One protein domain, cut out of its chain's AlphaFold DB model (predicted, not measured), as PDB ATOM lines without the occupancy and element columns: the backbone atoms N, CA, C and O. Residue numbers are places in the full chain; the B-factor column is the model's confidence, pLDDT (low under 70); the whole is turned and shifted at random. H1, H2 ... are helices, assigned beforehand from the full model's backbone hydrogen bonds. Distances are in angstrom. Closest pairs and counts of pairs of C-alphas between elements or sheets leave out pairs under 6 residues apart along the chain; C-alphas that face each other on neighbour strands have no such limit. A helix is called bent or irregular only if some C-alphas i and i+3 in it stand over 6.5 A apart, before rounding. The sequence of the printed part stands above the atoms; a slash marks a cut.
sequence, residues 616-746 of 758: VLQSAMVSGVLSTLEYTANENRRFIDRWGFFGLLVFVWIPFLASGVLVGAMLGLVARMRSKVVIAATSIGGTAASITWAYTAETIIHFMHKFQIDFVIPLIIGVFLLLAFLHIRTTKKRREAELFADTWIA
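This is residues 616 to 746 of the 758 residues of an uncharacterized protein of Euryarchaeota archaeon (UniProt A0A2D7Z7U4). The long helix H5 makes one side of a loose, open frame; the bent helix H4 makes the far side with arm H4a and a corner with arm H4b, and H1 crosses from H3 to H5. On the far side H2, H3 and H4a form an up-and-down bundle, each running against the one before, with a gap between it and H5. The 131 printed residues hold six named helices, H1 to H6 in chain order, and no named strand: all helix. The whole is loose, radius of gyration of the C-alphas 18.4 A, and elongated, 64 by 35 by 29 A.

H5, residues 709 to 740, spans 47.7 A, from C-alpha 709 at (-9.171, -52.465, -15.451) to C-alpha 740 at (-6.043, -20.869, -51.006); it is neither bent nor irregular, but only just: C-alphas 711 and 714 are 6.1 A apart. H4, residues 675 to 706, was assigned as one helix by its hydrogen bonds but is bent, with C-alphas 695 and 698 7.7 A apart; its arms are H4a, 675 to 695, 29.9 A, and H4b, 698 to 706, 12.1 A. H1 is residues 622 to 635, 19.7 A, from (3.682, -38.785, -46.497); H2 is 637 to 653, 22.5 A, irregular, with C-alphas 642 and 645 7.5 A apart; H3 is 660 to 670, 15.1 A; H6 is 743 to 746, 5.3 A.

H3, the hub, touches H4a, closest C-alphas Val 661 and Thr 682, 5.2 A, and H2, Val 652 and Gly 660, 5.0 A; both pairs are hairpins. H2 touches H4a, closest C-alphas Leu 649 and Gly 685, 4.5 A, at a shallow tilt of 28 degrees, the same way. H1 touches H5 with residues 628 to 632 alone, closest C-alphas Thr 628 and Lys 732, 6.7 A, about perpendicular at 86 degrees, and only just touches H3, with 3 pairs of C-alphas within 8 A, closest Glu 630 and Val 670, 6.9 A. H4b is close to but not clearly touching H5; H4a and H5 are apart, and H6 touches no helix. Every O i to N i+4 pair is within hydrogen-bond range in H1, H3, H4a and H4b, but 10 of 13 in H2 and 25 of 28 in H5; H6 is too short for such a pair.

The C-alphas of Lys 706 and Ile 745, the two farthest apart, are 64.6 A apart. The printed part has no cut, and no link is long. Mean pLDDT of the printed part is 72.8, with residues 616 to 638, 655 to 658, 698 to 712 and 731 to 746 under 70.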
ATOM      1  N   VAL A 616       9.622 -40.347 -51.989       61.00
ATOM      2  CA  VAL A 616       8.851 -40.703 -50.783       61.00
ATOM      3  C   VAL A 616       8.174 -39.468 -50.181       61.00
ATOM      4  O   VAL A 616       6.968 -39.508 -49.925       61.00
ATOM      5  N   LEU A 617       8.903 -38.357 -50.030       58.09
ATOM      6  CA  LEU A 617       8.381 -37.081 -49.523       58.09
ATOM      7  C   LEU A 617       7.279 -36.498 -50.421       58.09
ATOM      8  O   LEU A 617       6.340 -35.884 -49.920       58.09
ATOM      9  N   GLN A 618       7.341 -36.744 -51.734       58.69
ATOM     10  CA  GLN A 618       6.319 -36.320 -52.700       58.69
ATOM     11  C   GLN A 618       5.123 -37.276 -52.806       58.69
ATOM     12  O   GLN A 618       4.127 -36.947 -53.458       58.69
ATOM     13  N   SER A 619       5.151 -38.424 -52.121       63.09
ATOM     14  CA  SER A 619       3.975 -39.291 -52.036       63.09
ATOM     15  C   SER A 619       2.825 -38.566 -51.323       63.09
ATOM     16  O   SER A 619       2.983 -37.984 -50.250       63.09
ATOM     17  N   ALA A 620       1.623 -38.612 -51.897       56.09
ATOM     18  CA  ALA A 620       0.462 -37.861 -51.398       56.09
ATOM     19  C   ALA A 620      -0.147 -38.404 -50.080       56.09
ATOM     20  O   ALA A 620      -1.253 -38.005 -49.705       56.09
ATOM     21  N   MET A 621       0.542 -39.337 -49.412       54.72
ATOM     22  CA  MET A 621       0.281 -39.772 -48.037       54.72
ATOM     23  C   MET A 621       1.303 -39.132 -47.096       54.72
ATOM     24  O   MET A 621       0.901 -38.342 -46.245       54.72
ATOM     25  N   VAL A 622       2.605 -39.382 -47.308       54.62
ATOM     26  CA  VAL A 622       3.682 -38.785 -46.497       54.62
ATOM     27  C   VAL A 622       3.608 -37.263 -46.575       54.62
ATOM     28  O   VAL A 622       3.435 -36.633 -45.544       54.62
ATOM     29  N   SER A 623       3.586 -36.673 -47.777       54.09
ATOM     30  CA  SER A 623       3.464 -35.217 -47.969       54.09
ATOM     31  C   SER A 623       2.237 -34.626 -47.264       54.09
ATOM     32  O   SER A 623       2.308 -33.534 -46.705       54.09
ATOM     33  N   GLY A 624       1.106 -35.344 -47.265       56.97
ATOM     34  CA  GLY A 624      -0.156 -34.880 -46.680       56.97
ATOM     35  C   GLY A 624      -0.153 -34.887 -45.150       56.97
ATOM     36  O   GLY A 624      -0.567 -33.904 -44.537       56.97
ATOM     37  N   VAL A 625       0.351 -35.962 -44.536       56.72
ATOM     38  CA  VAL A 625       0.551 -36.040 -43.079       56.72
ATOM     39  C   VAL A 625       1.615 -35.031 -42.648       56.72
ATOM     40  O   VAL A 625       1.379 -34.239 -41.742       56.72
ATOM     41  N   LEU A 626       2.746 -35.004 -43.353       57.56
ATOM     42  CA  LEU A 626       3.912 -34.195 -43.026       57.56
ATOM     43  C   LEU A 626       3.611 -32.695 -43.073       57.56
ATOM     44  O   LEU A 626       3.798 -32.025 -42.072       57.56
ATOM     45  N   SER A 627       3.044 -32.178 -44.167       58.84
ATOM     46  CA  SER A 627       2.672 -30.752 -44.260       58.84
ATOM     47  C   SER A 627       1.570 -30.341 -43.274       58.84
ATOM     48  O   SER A 627       1.507 -29.182 -42.869       58.84
ATOM     49  N   THR A 628       0.719 -31.277 -42.837       58.59
ATOM     50  CA  THR A 628      -0.265 -31.025 -41.769       58.59
ATOM     51  C   THR A 628       0.407 -30.985 -40.391       58.59
ATOM     52  O   THR A 628       0.037 -30.160 -39.556       58.59
ATOM     53  N   LEU A 629       1.425 -31.821 -40.155       58.69
ATOM     54  CA  LEU A 629       2.241 -31.782 -38.939       58.69
ATOM     55  C   LEU A 629       3.159 -30.554 -38.900       58.69
ATOM     56  O   LEU A 629       3.221 -29.914 -37.861       58.69
ATOM     57  N   GLU A 630       3.791 -30.161 -40.009       60.44
ATOM     58  CA  GLU A 630       4.590 -28.931 -40.097       60.44
ATOM     59  C   GLU A 630       3.738 -27.682 -39.850       60.44
ATOM     60  O   GLU A 630       4.153 -26.802 -39.098       60.44
ATOM     61  N   TYR A 631       2.524 -27.630 -40.409       58.91
ATOM     62  CA  TYR A 631       1.548 -26.584 -40.102       58.91
ATOM     63  C   TYR A 631       1.215 -26.549 -38.603       58.91
ATOM     64  O   TYR A 631       1.395 -25.522 -37.950       58.91
ATOM     65  N   THR A 632       0.814 -27.694 -38.037       57.44
ATOM     66  CA  THR A 632       0.443 -27.811 -36.614       57.44
ATOM     67  C   THR A 632       1.625 -27.469 -35.695       57.44
ATOM     68  O   THR A 632       1.434 -26.860 -34.642       57.44
ATOM     69  N   ALA A 633       2.852 -27.817 -36.094       55.38
ATOM     70  CA  ALA A 633       4.079 -27.526 -35.362       55.38
ATOM     71  C   ALA A 633       4.500 -26.053 -35.465       55.38
ATOM     72  O   ALA A 633       5.050 -25.527 -34.502       55.38
ATOM     73  N   ASN A 634       4.216 -25.367 -36.579       61.81
ATOM     74  CA  ASN A 634       4.455 -23.929 -36.701       61.81
ATOM     75  C   ASN A 634       3.410 -23.119 -35.907       61.81
ATOM     76  O   ASN A 634       3.789 -22.244 -35.129       61.81
ATOM     77  N   GLU A 635       2.122 -23.479 -36.009       64.75
ATOM     78  CA  GLU A 635       1.020 -22.908 -35.208       64.75
ATOM     79  C   GLU A 635       1.316 -23.035 -33.700       64.75
ATOM     80  O   GLU A 635       1.255 -22.059 -32.950       64.75
ATOM     81  N   ASN A 636       1.742 -24.223 -33.257       66.31
ATOM     82  CA  ASN A 636       2.026 -24.519 -31.849       66.31
ATOM     83  C   ASN A 636       3.506 -24.354 -31.461       66.31
ATOM     84  O   ASN A 636       3.912 -24.795 -30.382       66.31
ATOM     85  N   ARG A 637       4.329 -23.686 -32.282       68.12
ATOM     86  CA  ARG A 637       5.788 -23.618 -32.087       68.12
ATOM     87  C   ARG A 637       6.191 -23.097 -30.708       68.12
ATOM     88  O   ARG A 637       7.042 -23.683 -30.050       68.12
ATOM     89  N   ARG A 638       5.502 -22.065 -30.207       69.06
ATOM     90  CA  ARG A 638       5.727 -21.492 -28.861       69.06
ATOM     91  C   ARG A 638       5.421 -22.462 -27.710       69.06
ATOM     92  O   ARG A 638       5.932 -22.268 -26.609       69.06
ATOM     93  N   PHE A 639       4.575 -23.466 -27.943       75.25
ATOM     94  CA  PHE A 639       4.312 -24.546 -26.992       75.25
ATOM     95  C   PHE A 639       5.382 -25.637 -27.111       75.25
ATOM     96  O   PHE A 639       5.937 -26.045 -26.095       75.25
ATOM     97  N   ILE A 640       5.747 -26.039 -28.333       76.94
ATOM     98  CA  ILE A 640       6.783 -27.052 -28.603       76.94
ATOM     99  C   ILE A 640       8.163 -26.594 -28.097       76.94
ATOM    100  O   ILE A 640       8.828 -27.347 -27.391       76.94
ATOM    101  N   ASP A 641       8.554 -25.339 -28.334       74.38
ATOM    102  CA  ASP A 641       9.820 -24.762 -27.849       74.38
ATOM    103  C   ASP A 641       9.913 -24.704 -26.305       74.38
ATOM    104  O   ASP A 641      11.009 -24.567 -25.760       74.38
ATOM    105  N   ARG A 642       8.783 -24.809 -25.585       80.75
ATOM    106  CA  ARG A 642       8.709 -24.737 -24.111       80.75
ATOM    107  C   ARG A 642       8.471 -26.087 -23.436       80.75
ATOM    108  O   ARG A 642       9.089 -26.377 -22.419       80.75
ATOM    109  N   TRP A 643       7.558 -26.886 -23.980       86.06
ATOM    110  CA  TRP A 643       7.093 -28.148 -23.399       86.06
ATOM    111  C   TRP A 643       7.512 -29.376 -24.202       86.06
ATOM    112  O   TRP A 643       7.417 -30.479 -23.675       86.06
ATOM    113  N   GLY A 644       8.010 -29.220 -25.433       81.88
ATOM    114  CA  GLY A 644       8.327 -30.331 -26.334       81.88
ATOM    115  C   GLY A 644       9.307 -31.342 -25.743       81.88
ATOM    116  O   GLY A 644       9.115 -32.533 -25.936       81.88
ATOM    117  N   PHE A 645      10.296 -30.908 -24.952       88.12
ATOM    118  CA  PHE A 645      11.199 -31.821 -24.237       88.12
ATOM    119  C   PHE A 645      10.445 -32.732 -23.251       88.12
ATOM    120  O   PHE A 645      10.562 -33.952 -23.326       88.12
ATOM    121  N   PHE A 646       9.629 -32.153 -22.362       88.12
ATOM    122  CA  PHE A 646       8.877 -32.908 -21.354       88.12
ATOM    123  C   PHE A 646       7.738 -33.727 -21.968       88.12
ATOM    124  O   PHE A 646       7.540 -34.875 -21.584       88.12
ATOM    125  N   GLY A 647       7.021 -33.171 -22.947       85.69
ATOM    126  CA  GLY A 647       5.973 -33.877 -23.679       85.69
ATOM    127  C   GLY A 647       6.519 -35.073 -24.457       85.69
ATOM    128  O   GLY A 647       5.903 -36.133 -24.444       85.69
ATOM    129  N   LEU A 648       7.701 -34.938 -25.069       87.81
ATOM    130  CA  LEU A 648       8.368 -36.038 -25.762       87.81
ATOM    131  C   LEU A 648       8.913 -37.094 -24.789       87.81
ATOM    132  O   LEU A 648       8.767 -38.282 -25.052       87.81
ATOM    133  N   LEU A 649       9.481 -36.683 -23.650       89.00
ATOM    134  CA  LEU A 649       9.922 -37.599 -22.592       89.00
ATOM    135  C   LEU A 649       8.746 -38.434 -22.059       89.00
ATOM    136  O   LEU A 649       8.845 -39.656 -22.011       89.00
ATOM    137  N   VAL A 650       7.619 -37.793 -21.721       87.62
ATOM    138  CA  VAL A 650       6.402 -38.480 -21.250       87.62
ATOM    139  C   VAL A 650       5.794 -39.360 -22.344       87.62
ATOM    140  O   VAL A 650       5.384 -40.477 -22.052       87.62
ATOM    141  N   PHE A 651       5.788 -38.913 -23.605       86.56
ATOM    142  CA  PHE A 651       5.339 -39.733 -24.735       86.56
ATOM    143  C   PHE A 651       6.160 -41.025 -24.866       86.56
ATOM    144  O   PHE A 651       5.584 -42.092 -25.017       86.56
ATOM    145  N   VAL A 652       7.491 -40.951 -24.759       88.00
ATOM    146  CA  VAL A 652       8.376 -42.130 -24.835       88.00
ATOM    147  C   VAL A 652       8.275 -43.028 -23.590       88.00
ATOM    148  O   VAL A 652       8.640 -44.200 -23.657       88.00
ATOM    149  N   TRP A 653       7.769 -42.511 -22.464       86.62
ATOM    150  CA  TRP A 653       7.570 -43.287 -21.233       86.62
ATOM    151  C   TRP A 653       6.374 -44.255 -21.318       86.62
ATOM    152  O   TRP A 653       6.377 -45.316 -20.686       86.62
ATOM    153  N   ILE A 654       5.366 -43.907 -22.123       81.25
ATOM    154  CA  ILE A 654       4.181 -44.736 -22.371       81.25
ATOM    155  C   ILE A 654       4.594 -46.000 -23.151       81.25
ATOM    156  O   ILE A 654       5.312 -45.887 -24.150       81.25
ATOM    157  N   PRO A 655       4.155 -47.205 -22.734       69.38
ATOM    158  CA  PRO A 655       4.405 -48.424 -23.486       69.38
ATOM    159  C   PRO A 655       3.629 -48.372 -24.805       69.38
ATOM    160  O   PRO A 655       2.438 -48.068 -24.847       69.38
ATOM    161  N   PHE A 656       4.326 -48.661 -25.899       68.00
ATOM    162  CA  PHE A 656       3.743 -48.798 -27.226       68.00
ATOM    163  C   PHE A 656       4.128 -50.161 -27.808       68.00
ATOM    164  O   PHE A 656       5.214 -50.677 -27.534       68.00
ATOM    165  N   LEU A 657       3.272 -50.679 -28.695       60.94
ATOM    166  CA  LEU A 657       3.445 -51.929 -29.459       60.94
ATOM    167  C   LEU A 657       4.645 -51.926 -30.439       60.94
ATOM    168  O   LEU A 657       4.809 -52.823 -31.255       60.94
ATOM    169  N   ALA A 658       5.461 -50.875 -30.410       63.47
ATOM    170  CA  ALA A 658       6.702 -50.709 -31.153       63.47
ATOM    171  C   ALA A 658       7.619 -49.774 -30.349       63.47
ATOM    172  O   ALA A 658       7.145 -49.052 -29.471       63.47
ATOM    173  N   SER A 659       8.920 -49.734 -30.663       72.75
ATOM    174  CA  SER A 659       9.899 -48.915 -29.928       72.75
ATOM    175  C   SER A 659       9.486 -47.434 -29.833       72.75
ATOM    176  O   SER A 659       9.687 -46.643 -30.761       72.75
ATOM    177  N   GLY A 660       8.936 -47.041 -28.677       77.69
ATOM    178  CA  GLY A 660       8.460 -45.678 -28.415       77.69
ATOM    179  C   GLY A 660       9.572 -44.636 -28.547       77.69
ATOM    180  O   GLY A 660       9.325 -43.519 -28.992       77.69
ATOM    181  N   VAL A 661      10.819 -45.036 -28.273       86.94
ATOM    182  CA  VAL A 661      12.036 -44.232 -28.465       86.94
ATOM    183  C   VAL A 661      12.198 -43.813 -29.929       86.94
ATOM    184  O   VAL A 661      12.450 -42.641 -30.201       86.94
ATOM    185  N   LEU A 662      11.996 -44.737 -30.877       83.94
ATOM    186  CA  LEU A 662      12.067 -44.450 -32.310       83.94
ATOM    187  C   LEU A 662      10.899 -43.564 -32.764       83.94
ATOM    188  O   LEU A 662      11.120 -42.563 -33.444       83.94
ATOM    189  N   VAL A 663       9.666 -43.900 -32.370       84.62
ATOM    190  CA  VAL A 663       8.462 -43.133 -32.751       84.62
ATOM    191  C   VAL A 663       8.525 -41.706 -32.196       84.62
ATOM    192  O   VAL A 663       8.240 -40.748 -32.915       84.62
ATOM    193  N   GLY A 664       8.984 -41.544 -30.955       86.56
ATOM    194  CA  GLY A 664       9.248 -40.244 -30.350       86.56
ATOM    195  C   GLY A 664      10.349 -39.477 -31.086       86.56
ATOM    196  O   GLY A 664      10.182 -38.293 -31.380       86.56
ATOM    197  N   ALA A 665      11.445 -40.143 -31.457       86.44
ATOM    198  CA  ALA A 665      12.520 -39.504 -32.210       86.44
ATOM    199  C   ALA A 665      12.047 -39.010 -33.591       86.44
ATOM    200  O   ALA A 665      12.437 -37.922 -34.020       86.44
ATOM    201  N   MET A 666      11.141 -39.744 -34.250       82.94
ATOM    202  CA  MET A 666      10.460 -39.286 -35.469       82.94
ATOM    203  C   MET A 666       9.539 -38.091 -35.207       82.94
ATOM    204  O   MET A 666       9.571 -37.116 -35.957       82.94
ATOM    205  N   LEU A 667       8.739 -38.130 -34.139       81.50
ATOM    206  CA  LEU A 667       7.800 -37.060 -33.799       81.50
ATOM    207  C   LEU A 667       8.528 -35.747 -33.469       81.50
ATOM    208  O   LEU A 667       8.141 -34.696 -33.975       81.50
ATOM    209  N   GLY A 668       9.622 -35.803 -32.702       80.12
ATOM    210  CA  GLY A 668      10.471 -34.640 -32.419       80.12
ATOM    211  C   GLY A 668      11.167 -34.078 -33.666       80.12
ATOM    212  O   GLY A 668      11.260 -32.860 -33.825       80.12
ATOM    213  N   LEU A 669      11.602 -34.951 -34.583       76.94
ATOM    214  CA  LEU A 669      12.190 -34.571 -35.873       76.94
ATOM    215  C   LEU A 669      11.171 -33.838 -36.759       76.94
ATOM    216  O   LEU A 669      11.465 -32.756 -37.261       76.94
ATOM    217  N   VAL A 670       9.956 -34.379 -36.904       72.69
ATOM    218  CA  VAL A 670       8.876 -33.758 -37.694       72.69
ATOM    219  C   VAL A 670       8.356 -32.471 -37.041       72.69
ATOM    220  O   VAL A 670       8.031 -31.516 -37.743       72.69
ATOM    221  N   ALA A 671       8.370 -32.382 -35.708       71.19
ATOM    222  CA  ALA A 671       8.111 -31.145 -34.965       71.19
ATOM    223  C   ALA A 671       9.232 -30.086 -35.098       71.19
ATOM    224  O   ALA A 671       9.169 -29.047 -34.439       71.19
ATOM    225  N   ARG A 672      10.260 -30.336 -35.930       72.06
ATOM    226  CA  ARG A 672      11.431 -29.471 -36.170       72.06
ATOM    227  C   ARG A 672      12.188 -29.090 -34.886       72.06
ATOM    228  O   ARG A 672      12.806 -28.027 -34.803       72.06
ATOM    229  N   MET A 673      12.165 -29.962 -33.874       78.69
ATOM    230  CA  MET A 673      12.949 -29.782 -32.650       78.69
ATOM    231  C   MET A 673      14.440 -30.025 -32.926       78.69
ATOM    232  O   MET A 673      14.811 -30.902 -33.705       78.69
ATOM    233  N   ARG A 674      15.317 -29.276 -32.242       80.94
ATOM    234  CA  ARG A 674      16.782 -29.434 -32.340       80.94
ATOM    235  C   ARG A 674      17.191 -30.880 -32.026       80.94
ATOM    236  O   ARG A 674      16.827 -31.379 -30.962       80.94
ATOM    237  N   SER A 675      17.992 -31.513 -32.888       81.19
ATOM    238  CA  SER A 675      18.338 -32.946 -32.804       81.19
ATOM    239  C   SER A 675      18.829 -33.380 -31.420       81.19
ATOM    240  O   SER A 675      18.305 -34.326 -30.837       81.19
ATOM    241  N   LYS A 676      19.746 -32.607 -30.828       85.81
ATOM    242  CA  LYS A 676      20.268 -32.808 -29.463       85.81
ATOM    243  C   LYS A 676      19.173 -32.870 -28.383       85.81
ATOM    244  O   LYS A 676      19.303 -33.637 -27.437       85.81
ATOM    245  N   VAL A 677      18.095 -32.091 -28.523       86.44
ATOM    246  CA  VAL A 677      16.952 -32.078 -27.586       86.44
ATOM    247  C   VAL A 677      16.074 -33.312 -27.786       86.44
ATOM    248  O   VAL A 677      15.630 -33.897 -26.803       86.44
ATOM    249  N   VAL A 678      15.861 -33.725 -29.041       88.50
ATOM    250  CA  VAL A 678      15.126 -34.953 -29.385       88.50
ATOM    251  C   VAL A 678      15.844 -36.167 -28.799       88.50
ATOM    252  O   VAL A 678      15.263 -36.863 -27.975       88.50
ATOM    253  N   ILE A 679      17.125 -36.357 -29.138       89.44
ATOM    254  CA  ILE A 679      17.949 -37.483 -28.672       89.44
ATOM    255  C   ILE A 679      18.024 -37.526 -27.139       89.44
ATOM    256  O   ILE A 679      17.905 -38.600 -26.556       89.44
ATOM    257  N   ALA A 680      18.179 -36.377 -26.469       91.00
ATOM    258  CA  ALA A 680      18.186 -36.325 -25.007       91.00
ATOM    259  C   ALA A 680      16.831 -36.741 -24.404       91.00
ATOM    260  O   ALA A 680      16.800 -37.585 -23.512       91.00
ATOM    261  N   ALA A 681      15.713 -36.202 -24.906       91.56
ATOM    262  CA  ALA A 681      14.377 -36.537 -24.410       91.56
ATOM    263  C   ALA A 681      14.022 -38.015 -24.635       91.56
ATOM    264  O   ALA A 681      13.499 -38.663 -23.730       91.56
ATOM    265  N   THR A 682      14.333 -38.566 -25.814       90.81
ATOM    266  CA  THR A 682      14.026 -39.961 -26.160       90.81
ATOM    267  C   THR A 682      14.967 -40.949 -25.475       90.81
ATOM    268  O   THR A 682      14.533 -42.041 -25.129       90.81
ATOM    269  N   SER A 683      16.229 -40.577 -25.223       91.12
ATOM    270  CA  SER A 683      17.173 -41.391 -24.444       91.12
ATOM    271  C   SER A 683      16.792 -41.442 -22.960       91.12
ATOM    272  O   SER A 683      16.695 -42.526 -22.385       91.12
ATOM    273  N   ILE A 684      16.490 -40.288 -22.347       92.50
ATOM    274  CA  ILE A 684      16.060 -40.213 -20.941       92.50
ATOM    275  C   ILE A 684      14.704 -40.904 -20.760       92.50
ATOM    276  O   ILE A 684      14.576 -41.754 -19.883       92.50
ATOM    277  N   GLY A 685      13.716 -40.601 -21.611       90.31
ATOM    278  CA  GLY A 685      12.404 -41.257 -21.583       90.31
ATOM    279  C   GLY A 685      12.498 -42.761 -21.847       90.31
ATOM    280  O   GLY A 685      11.874 -43.543 -21.140       90.31
ATOM    281  N   GLY A 686      13.338 -43.182 -22.798       89.38
ATOM    282  CA  GLY A 686      13.570 -44.591 -23.117       89.38
ATOM    283  C   GLY A 686      14.206 -45.366 -21.965       89.38
ATOM    284  O   GLY A 686      13.736 -46.453 -21.639       89.38
ATOM    285  N   THR A 687      15.213 -44.775 -21.317       90.94
ATOM    286  CA  THR A 687      15.888 -45.322 -20.126       90.94
ATOM    287  C   THR A 687      14.924 -45.413 -18.945       90.94
ATOM    288  O   THR A 687      14.786 -46.477 -18.344       90.94
ATOM    289  N   ALA A 688      14.203 -44.325 -18.649       90.31
ATOM    290  CA  ALA A 688      13.190 -44.295 -17.597       90.31
ATOM    291  C   ALA A 688      12.098 -45.344 -17.841       90.31
ATOM    292  O   ALA A 688      11.699 -46.030 -16.905       90.31
ATOM    293  N   ALA A 689      11.667 -45.534 -19.090       87.44
ATOM    294  CA  ALA A 689      10.703 -46.558 -19.468       87.44
ATOM    295  C   ALA A 689      11.247 -47.985 -19.324       87.44
ATOM    296  O   ALA A 689      10.570 -48.810 -18.723       87.44
ATOM    297  N   SER A 690      12.441 -48.300 -19.845       88.00
ATOM    298  CA  SER A 690      13.020 -49.649 -19.716       88.00
ATOM    299  C   SER A 690      13.233 -50.036 -18.250       88.00
ATOM    300  O   SER A 690      12.962 -51.176 -17.895       88.00
ATOM    301  N   ILE A 691      13.625 -49.090 -17.387       87.75
ATOM    302  CA  ILE A 691      13.730 -49.324 -15.938       87.75
ATOM    303  C   ILE A 691      12.340 -49.425 -15.288       87.75
ATOM    304  O   ILE A 691      12.091 -50.371 -14.553       87.75
ATOM    305  N   THR A 692      11.409 -48.503 -15.567       86.69
ATOM    306  CA  THR A 692      10.058 -48.545 -14.963       86.69
ATOM    307  C   THR A 692       9.366 -49.865 -15.287       86.69
ATOM    308  O   THR A 692       8.922 -50.559 -14.380       86.69
ATOM    309  N   TRP A 693       9.301 -50.241 -16.565       83.62
ATOM    310  CA  TRP A 693       8.556 -51.425 -16.990       83.62
ATOM    311  C   TRP A 693       9.218 -52.727 -16.521       83.62
ATOM    312  O   TRP A 693       8.511 -53.580 -15.998       83.62
ATOM    313  N   ALA A 694      10.551 -52.851 -16.561       83.31
ATOM    314  CA  ALA A 694      11.235 -54.056 -16.074       83.31
ATOM    315  C   ALA A 694      11.110 -54.297 -14.555       83.31
ATOM    316  O   ALA A 694      11.229 -55.438 -14.124       83.31
ATOM    317  N   TYR A 695      10.875 -53.250 -13.755       83.94
ATOM    318  CA  TYR A 695      10.796 -53.337 -12.286       83.94
ATOM    319  C   TYR A 695       9.370 -53.147 -11.732       83.94
ATOM    320  O   TYR A 695       9.175 -53.228 -10.522       83.94
ATOM    321  N   THR A 696       8.369 -52.851 -12.575       79.50
ATOM    322  CA  THR A 696       6.979 -52.623 -12.119       79.50
ATOM    323  C   THR A 696       5.890 -53.296 -12.957       79.50
ATOM    324  O   THR A 696       4.750 -53.309 -12.500       79.50
ATOM    325  N   ALA A 697       6.188 -53.880 -14.130       70.56
ATOM    326  CA  ALA A 697       5.164 -54.496 -14.987       70.56
ATOM    327  C   ALA A 697       4.337 -55.558 -14.245       70.56
ATOM    328  O   ALA A 697       3.115 -55.463 -14.214       70.56
ATOM    329  N   GLU A 698       4.993 -56.505 -13.573       67.44
ATOM    330  CA  GLU A 698       4.346 -57.565 -12.789       67.44
ATOM    331  C   GLU A 698       3.396 -56.998 -11.716       67.44
ATOM    332  O   GLU A 698       2.226 -57.374 -11.637       67.44
ATOM    333  N   THR A 699       3.855 -56.005 -10.944       69.06
ATOM    334  CA  THR A 699       3.036 -55.337  -9.919       69.06
ATOM    335  C   THR A 699       1.855 -54.572 -10.522       69.06
ATOM    336  O   THR A 699       0.761 -54.586  -9.954       69.06
ATOM    337  N   ILE A 700       2.053 -53.906 -11.664       67.44
ATOM    338  CA  ILE A 700       1.006 -53.163 -12.380       67.44
ATOM    339  C   ILE A 700      -0.047 -54.120 -12.944       67.44
ATOM    340  O   ILE A 700      -1.236 -53.829 -12.839       67.44
ATOM    341  N   ILE A 701       0.359 -55.258 -13.504       64.75
ATOM    342  CA  ILE A 701      -0.533 -56.197 -14.197       64.75
ATOM    343  C   ILE A 701      -1.319 -57.051 -13.194       64.75
ATOM    344  O   ILE A 701      -2.540 -57.150 -13.308       64.75
ATOM    345  N   HIS A 702      -0.683 -57.527 -12.118       66.19
ATOM    346  CA  HIS A 702      -1.404 -58.151 -11.001       66.19
ATOM    347  C   HIS A 702      -2.398 -57.172 -10.337       66.19
ATOM    348  O   HIS A 702      -3.498 -57.567  -9.951       66.19
ATOM    349  N   PHE A 703      -2.077 -55.872 -10.262       67.75
ATOM    350  CA  PHE A 703      -3.041 -54.844  -9.850       67.75
ATOM    351  C   PHE A 703      -4.170 -54.659 -10.885       67.75
ATOM    352  O   PHE A 703      -5.334 -54.547 -10.504       67.75
ATOM    353  N   MET A 704      -3.853 -54.649 -12.182       63.16
ATOM    354  CA  MET A 704      -4.807 -54.458 -13.281       63.16
ATOM    355  C   MET A 704      -5.890 -55.545 -13.296       63.16
ATOM    356  O   MET A 704      -7.075 -55.206 -13.214       63.16
ATOM    357  N   HIS A 705      -5.483 -56.820 -13.276       63.22
ATOM    358  CA  HIS A 705      -6.387 -57.977 -13.241       63.22
ATOM    359  C   HIS A 705      -7.252 -57.956 -11.969       63.22
ATOM    360  O   HIS A 705      -8.475 -58.097 -12.024       63.22
ATOM    361  N   LYS A 706      -6.642 -57.668 -10.810       63.41
ATOM    362  CA  LYS A 706      -7.326 -57.585  -9.506       63.41
ATOM    363  C   LYS A 706      -8.421 -56.513  -9.431       63.41
ATOM    364  O   LYS A 706      -9.303 -56.608  -8.578       63.41
ATOM    365  N   PHE A 707      -8.378 -55.505 -10.301       65.38
ATOM    366  CA  PHE A 707      -9.376 -54.436 -10.382       65.38
ATOM    367  C   PHE A 707     -10.214 -54.452 -11.677       65.38
ATOM    368  O   PHE A 707     -11.020 -53.539 -11.863       65.38
ATOM    369  N   GLN A 708     -10.068 -55.469 -12.541       62.78
ATOM    370  CA  GLN A 708     -10.761 -55.595 -13.838       62.78
ATOM    371  C   GLN A 708     -10.647 -54.328 -14.714       62.78
ATOM    372  O   GLN A 708     -11.610 -53.859 -15.331       62.78
ATOM    373  N   ILE A 709      -9.453 -53.725 -14.734       63.44
ATOM    374  CA  ILE A 709      -9.171 -52.465 -15.451       63.44
ATOM    375  C   ILE A 709      -9.031 -52.694 -16.973       63.44
ATOM    376  O   ILE A 709      -9.049 -51.747 -17.762       63.44
ATOM    377  N   ASP A 710      -9.002 -53.954 -17.393       60.50
ATOM    378  CA  ASP A 710      -8.755 -54.465 -18.749       60.50
ATOM    379  C   ASP A 710      -9.721 -53.891 -19.806       60.50
ATOM    380  O   ASP A 710      -9.352 -53.706 -20.963       60.50
ATOM    381  N   PHE A 711     -10.948 -53.518 -19.413       63.69
ATOM    382  CA  PHE A 711     -11.911 -52.831 -20.289       63.69
ATOM    383  C   PHE A 711     -11.652 -51.315 -20.434       63.69
ATOM    384  O   PHE A 711     -12.019 -50.696 -21.436       63.69
ATOM    385  N   VAL A 712     -11.024 -50.686 -19.439       66.56
ATOM    386  CA  VAL A 712     -10.829 -49.227 -19.374       66.56
ATOM    387  C   VAL A 712      -9.726 -48.769 -20.329       66.56
ATOM    388  O   VAL A 712      -9.874 -47.741 -20.991       66.56
ATOM    389  N   ILE A 713      -8.645 -49.542 -20.452       71.44
ATOM    390  CA  ILE A 713      -7.508 -49.248 -21.339       71.44
ATOM    391  C   ILE A 713      -7.929 -49.153 -22.824       71.44
ATOM    392  O   ILE A 713      -7.727 -48.087 -23.416       71.44
ATOM    393  N   PRO A 714      -8.575 -50.166 -23.444       70.44
ATOM    394  CA  PRO A 714      -9.023 -50.073 -24.836       70.44
ATOM    395  C   PRO A 714     -10.085 -48.985 -25.045       70.44
ATOM    396  O   PRO A 714     -10.127 -48.375 -26.116       70.44
ATOM    397  N   LEU A 715     -10.897 -48.663 -24.030       74.88
ATOM    398  CA  LEU A 715     -11.837 -47.540 -24.088       74.88
ATOM    399  C   LEU A 715     -11.111 -46.182 -24.123       74.88
ATOM    400  O   LEU A 715     -11.466 -45.327 -24.936       74.88
ATOM    401  N   ILE A 716     -10.068 -45.985 -23.308       74.75
ATOM    402  CA  ILE A 716      -9.226 -44.776 -23.342       74.75
ATOM    403  C   ILE A 716      -8.510 -44.652 -24.694       74.75
ATOM    404  O   ILE A 716      -8.534 -43.577 -25.297       74.75
ATOM    405  N   ILE A 717      -7.941 -45.747 -25.210       76.25
ATOM    406  CA  ILE A 717      -7.301 -45.787 -26.535       76.25
ATOM    407  C   ILE A 717      -8.316 -45.428 -27.633       76.25
ATOM    408  O   ILE A 717      -8.032 -44.580 -28.480       76.25
ATOM    409  N   GLY A 718      -9.525 -45.995 -27.595       74.25
ATOM    410  CA  GLY A 718     -10.600 -45.691 -28.544       74.25
ATOM    411  C   GLY A 718     -11.030 -44.219 -28.525       74.25
ATOM    412  O   GLY A 718     -11.177 -43.603 -29.584       74.25
ATOM    413  N   VAL A 719     -11.168 -43.619 -27.337       80.00
ATOM    414  CA  VAL A 719     -11.459 -42.182 -27.181       80.00
ATOM    415  C   VAL A 719     -10.310 -41.322 -27.716       80.00
ATOM    416  O   VAL A 719     -10.561 -40.355 -28.438       80.00
ATOM    417  N   PHE A 720      -9.056 -41.681 -27.430       80.69
ATOM    418  CA  PHE A 720      -7.883 -40.962 -27.928       80.69
ATOM    419  C   PHE A 720      -7.785 -41.010 -29.460       80.69
ATOM    420  O   PHE A 720      -7.610 -39.971 -30.098       80.69
ATOM    421  N   LEU A 721      -7.983 -42.184 -30.069       75.88
ATOM    422  CA  LEU A 721      -8.013 -42.354 -31.527       75.88
ATOM    423  C   LEU A 721      -9.153 -41.557 -32.181       75.88
ATOM    424  O   LEU A 721      -8.947 -40.941 -33.228       75.88
ATOM    425  N   LEU A 722     -10.335 -41.510 -31.558       76.88
ATOM    426  CA  LEU A 722     -11.467 -40.718 -32.045       76.88
ATOM    427  C   LEU A 722     -11.182 -39.209 -31.977       76.88
ATOM    428  O   LEU A 722     -11.451 -38.493 -32.944       76.88
ATOM    429  N   LEU A 723     -10.593 -38.722 -30.881       76.19
ATOM    430  CA  LEU A 723     -10.177 -37.322 -30.747       76.19
ATOM    431  C   LEU A 723      -9.076 -36.957 -31.753       76.19
ATOM    432  O   LEU A 723      -9.177 -35.922 -32.414       76.19
ATOM    433  N   ALA A 724      -8.077 -37.822 -31.941       74.00
ATOM    434  CA  ALA A 724      -7.023 -37.640 -32.937       74.00
ATOM    435  C   ALA A 724      -7.587 -37.600 -34.369       74.00
ATOM    436  O   ALA A 724      -7.243 -36.708 -35.146       74.00
ATOM    437  N   PHE A 725      -8.514 -38.501 -34.715       75.19
ATOM    438  CA  PHE A 725      -9.180 -38.509 -36.020       75.19
ATOM    439  C   PHE A 725     -10.000 -37.233 -36.269       75.19
ATOM    440  O   PHE A 725      -9.928 -36.650 -37.356       75.19
ATOM    441  N   LEU A 726     -10.747 -36.760 -35.264       75.25
ATOM    442  CA  LEU A 726     -11.473 -35.490 -35.346       75.25
ATOM    443  C   LEU A 726     -10.514 -34.306 -35.532       75.25
ATOM    444  O   LEU A 726     -10.761 -33.472 -36.404       75.25
ATOM    445  N   HIS A 727      -9.405 -34.265 -34.788       75.50
ATOM    446  CA  HIS A 727      -8.386 -33.219 -34.897       75.50
ATOM    447  C   HIS A 727      -7.723 -33.196 -36.284       75.50
ATOM    448  O   HIS A 727      -7.620 -32.140 -36.902       75.50
ATOM    449  N   ILE A 728      -7.329 -34.354 -36.824       70.19
ATOM    450  CA  ILE A 728      -6.765 -34.471 -38.182       70.19
ATOM    451  C   ILE A 728      -7.775 -33.988 -39.237       70.19
ATOM    452  O   ILE A 728      -7.408 -33.333 -40.216       70.19
ATOM    453  N   ARG A 729      -9.069 -34.274 -39.042       73.44
ATOM    454  CA  ARG A 729     -10.131 -33.844 -39.959       73.44
ATOM    455  C   ARG A 729     -10.409 -32.337 -39.894       73.44
ATOM    456  O   ARG A 729     -10.781 -31.765 -40.921       73.44
ATOM    457  N   THR A 730     -10.244 -31.689 -38.739       72.62
ATOM    458  CA  THR A 730     -10.415 -30.232 -38.608       72.62
ATOM    459  C   THR A 730      -9.182 -29.453 -39.069       72.62
ATOM    460  O   THR A 730      -9.354 -28.467 -39.787       72.62
ATOM    461  N   THR A 731      -7.957 -29.900 -38.763       66.62
ATOM    462  CA  THR A 731      -6.730 -29.225 -39.233       66.62
ATOM    463  C   THR A 731      -6.573 -29.295 -40.745       66.62
ATOM    464  O   THR A 731      -6.258 -28.272 -41.353       66.62
ATOM    465  N   LYS A 732      -6.888 -30.437 -41.383       66.00
ATOM    466  CA  LYS A 732      -6.879 -30.554 -42.853       66.00
ATOM    467  C   LYS A 732      -7.713 -29.446 -43.514       66.00
ATOM    468  O   LYS A 732      -7.215 -28.760 -44.400       66.00
ATOM    469  N   LYS A 733      -8.944 -29.225 -43.030       67.31
ATOM    470  CA  LYS A 733      -9.839 -28.177 -43.551       67.31
ATOM    471  C   LYS A 733      -9.296 -26.758 -43.352       67.31
ATOM    472  O   LYS A 733      -9.462 -25.933 -44.243       67.31
ATOM    473  N   ARG A 734      -8.666 -26.466 -42.207       66.56
ATOM    474  CA  ARG A 734      -8.046 -25.151 -41.953       66.56
ATOM    475  C   ARG A 734      -6.865 -24.894 -42.884       66.56
ATOM    476  O   ARG A 734      -6.843 -23.864 -43.548       66.56
ATOM    477  N   ARG A 735      -5.948 -25.864 -43.009       67.56
ATOM    478  CA  ARG A 735      -4.802 -25.777 -43.928       67.56
ATOM    479  C   ARG A 735      -5.254 -25.523 -45.369       67.56
ATOM    480  O   ARG A 735      -4.640 -24.714 -46.054       67.56
ATOM    481  N   GLU A 736      -6.304 -26.201 -45.827       65.00
ATOM    482  CA  GLU A 736      -6.832 -26.019 -47.186       65.00
ATOM    483  C   GLU A 736      -7.413 -24.609 -47.387       65.00
ATOM    484  O   GLU A 736      -7.086 -23.961 -48.379       65.00
ATOM    485  N   ALA A 737      -8.161 -24.075 -46.415       64.75
ATOM    486  CA  ALA A 737      -8.652 -22.695 -46.469       64.75
ATOM    487  C   ALA A 737      -7.516 -21.646 -46.470       64.75
ATOM    488  O   ALA A 737      -7.562 -20.691 -47.241       64.75
ATOM    489  N   GLU A 738      -6.477 -21.818 -45.647       66.44
ATOM    490  CA  GLU A 738      -5.361 -20.859 -45.543       66.44
ATOM    491  C   GLU A 738      -4.391 -20.916 -46.735       66.44
ATOM    492  O   GLU A 738      -3.841 -19.886 -47.141       66.44
ATOM    493  N   LEU A 739      -4.212 -22.095 -47.344       60.81
ATOM    494  CA  LEU A 739      -3.407 -22.266 -48.556       60.81
ATOM    495  C   LEU A 739      -3.998 -21.491 -49.747       60.81
ATOM    496  O   LEU A 739      -3.243 -20.878 -50.505       60.81
ATOM    497  N   PHE A 740      -5.328 -21.498 -49.888       61.72
ATOM    498  CA  PHE A 740      -6.043 -20.869 -51.006       61.72
ATOM    499  C   PHE A 740      -6.653 -19.492 -50.683       61.72
ATOM    500  O   PHE A 740      -7.236 -18.869 -51.566       61.72
ATOM    501  N   ALA A 741      -6.477 -18.966 -49.466       63.06
ATOM    502  CA  ALA A 741      -6.949 -17.631 -49.095       63.06
ATOM    503  C   ALA A 741      -6.348 -16.533 -50.002       63.06
ATOM    504  O   ALA A 741      -5.124 -16.352 -50.060       63.06
ATOM    505  N   ASP A 742      -7.202 -15.767 -50.690       55.59
ATOM    506  CA  ASP A 742      -6.790 -14.725 -51.639       55.59
ATOM    507  C   ASP A 742      -6.525 -13.385 -50.918       55.59
ATOM    508  O   ASP A 742      -7.292 -12.425 -50.986       55.59
ATOM    509  N   THR A 743      -5.395 -13.324 -50.203       52.47
ATOM    510  CA  THR A 743      -4.945 -12.163 -49.400       52.47
ATOM    511  C   THR A 743      -4.872 -10.848 -50.180       52.47
ATOM    512  O   THR A 743      -4.926  -9.774 -49.588       52.47
ATOM    513  N   TRP A 744      -4.775 -10.915 -51.509       49.97
ATOM    514  CA  TRP A 744      -4.779  -9.760 -52.405       49.97
ATOM    515  C   TRP A 744      -6.076  -8.948 -52.363       49.97
ATOM    516  O   TRP A 744      -6.022  -7.746 -52.610       49.97
ATOM    517  N   ILE A 745      -7.211  -9.575 -52.035       44.94
ATOM    518  CA  ILE A 745      -8.484  -8.869 -51.844       44.94
ATOM    519  C   ILE A 745      -8.397  -8.033 -50.561       44.94
ATOM    520  O   ILE A 745      -8.508  -6.818 -50.631       44.94
ATOM    521  N   ALA A 746      -8.021  -8.642 -49.431       39.41
ATOM    522  CA  ALA A 746      -7.879  -7.941 -48.151       39.41
ATOM    523  C   ALA A 746      -6.869  -6.771 -48.187       39.41
ATOM    524  O   ALA A 746      -7.111  -5.732 -47.576       39.41
TER     525      ALA A 746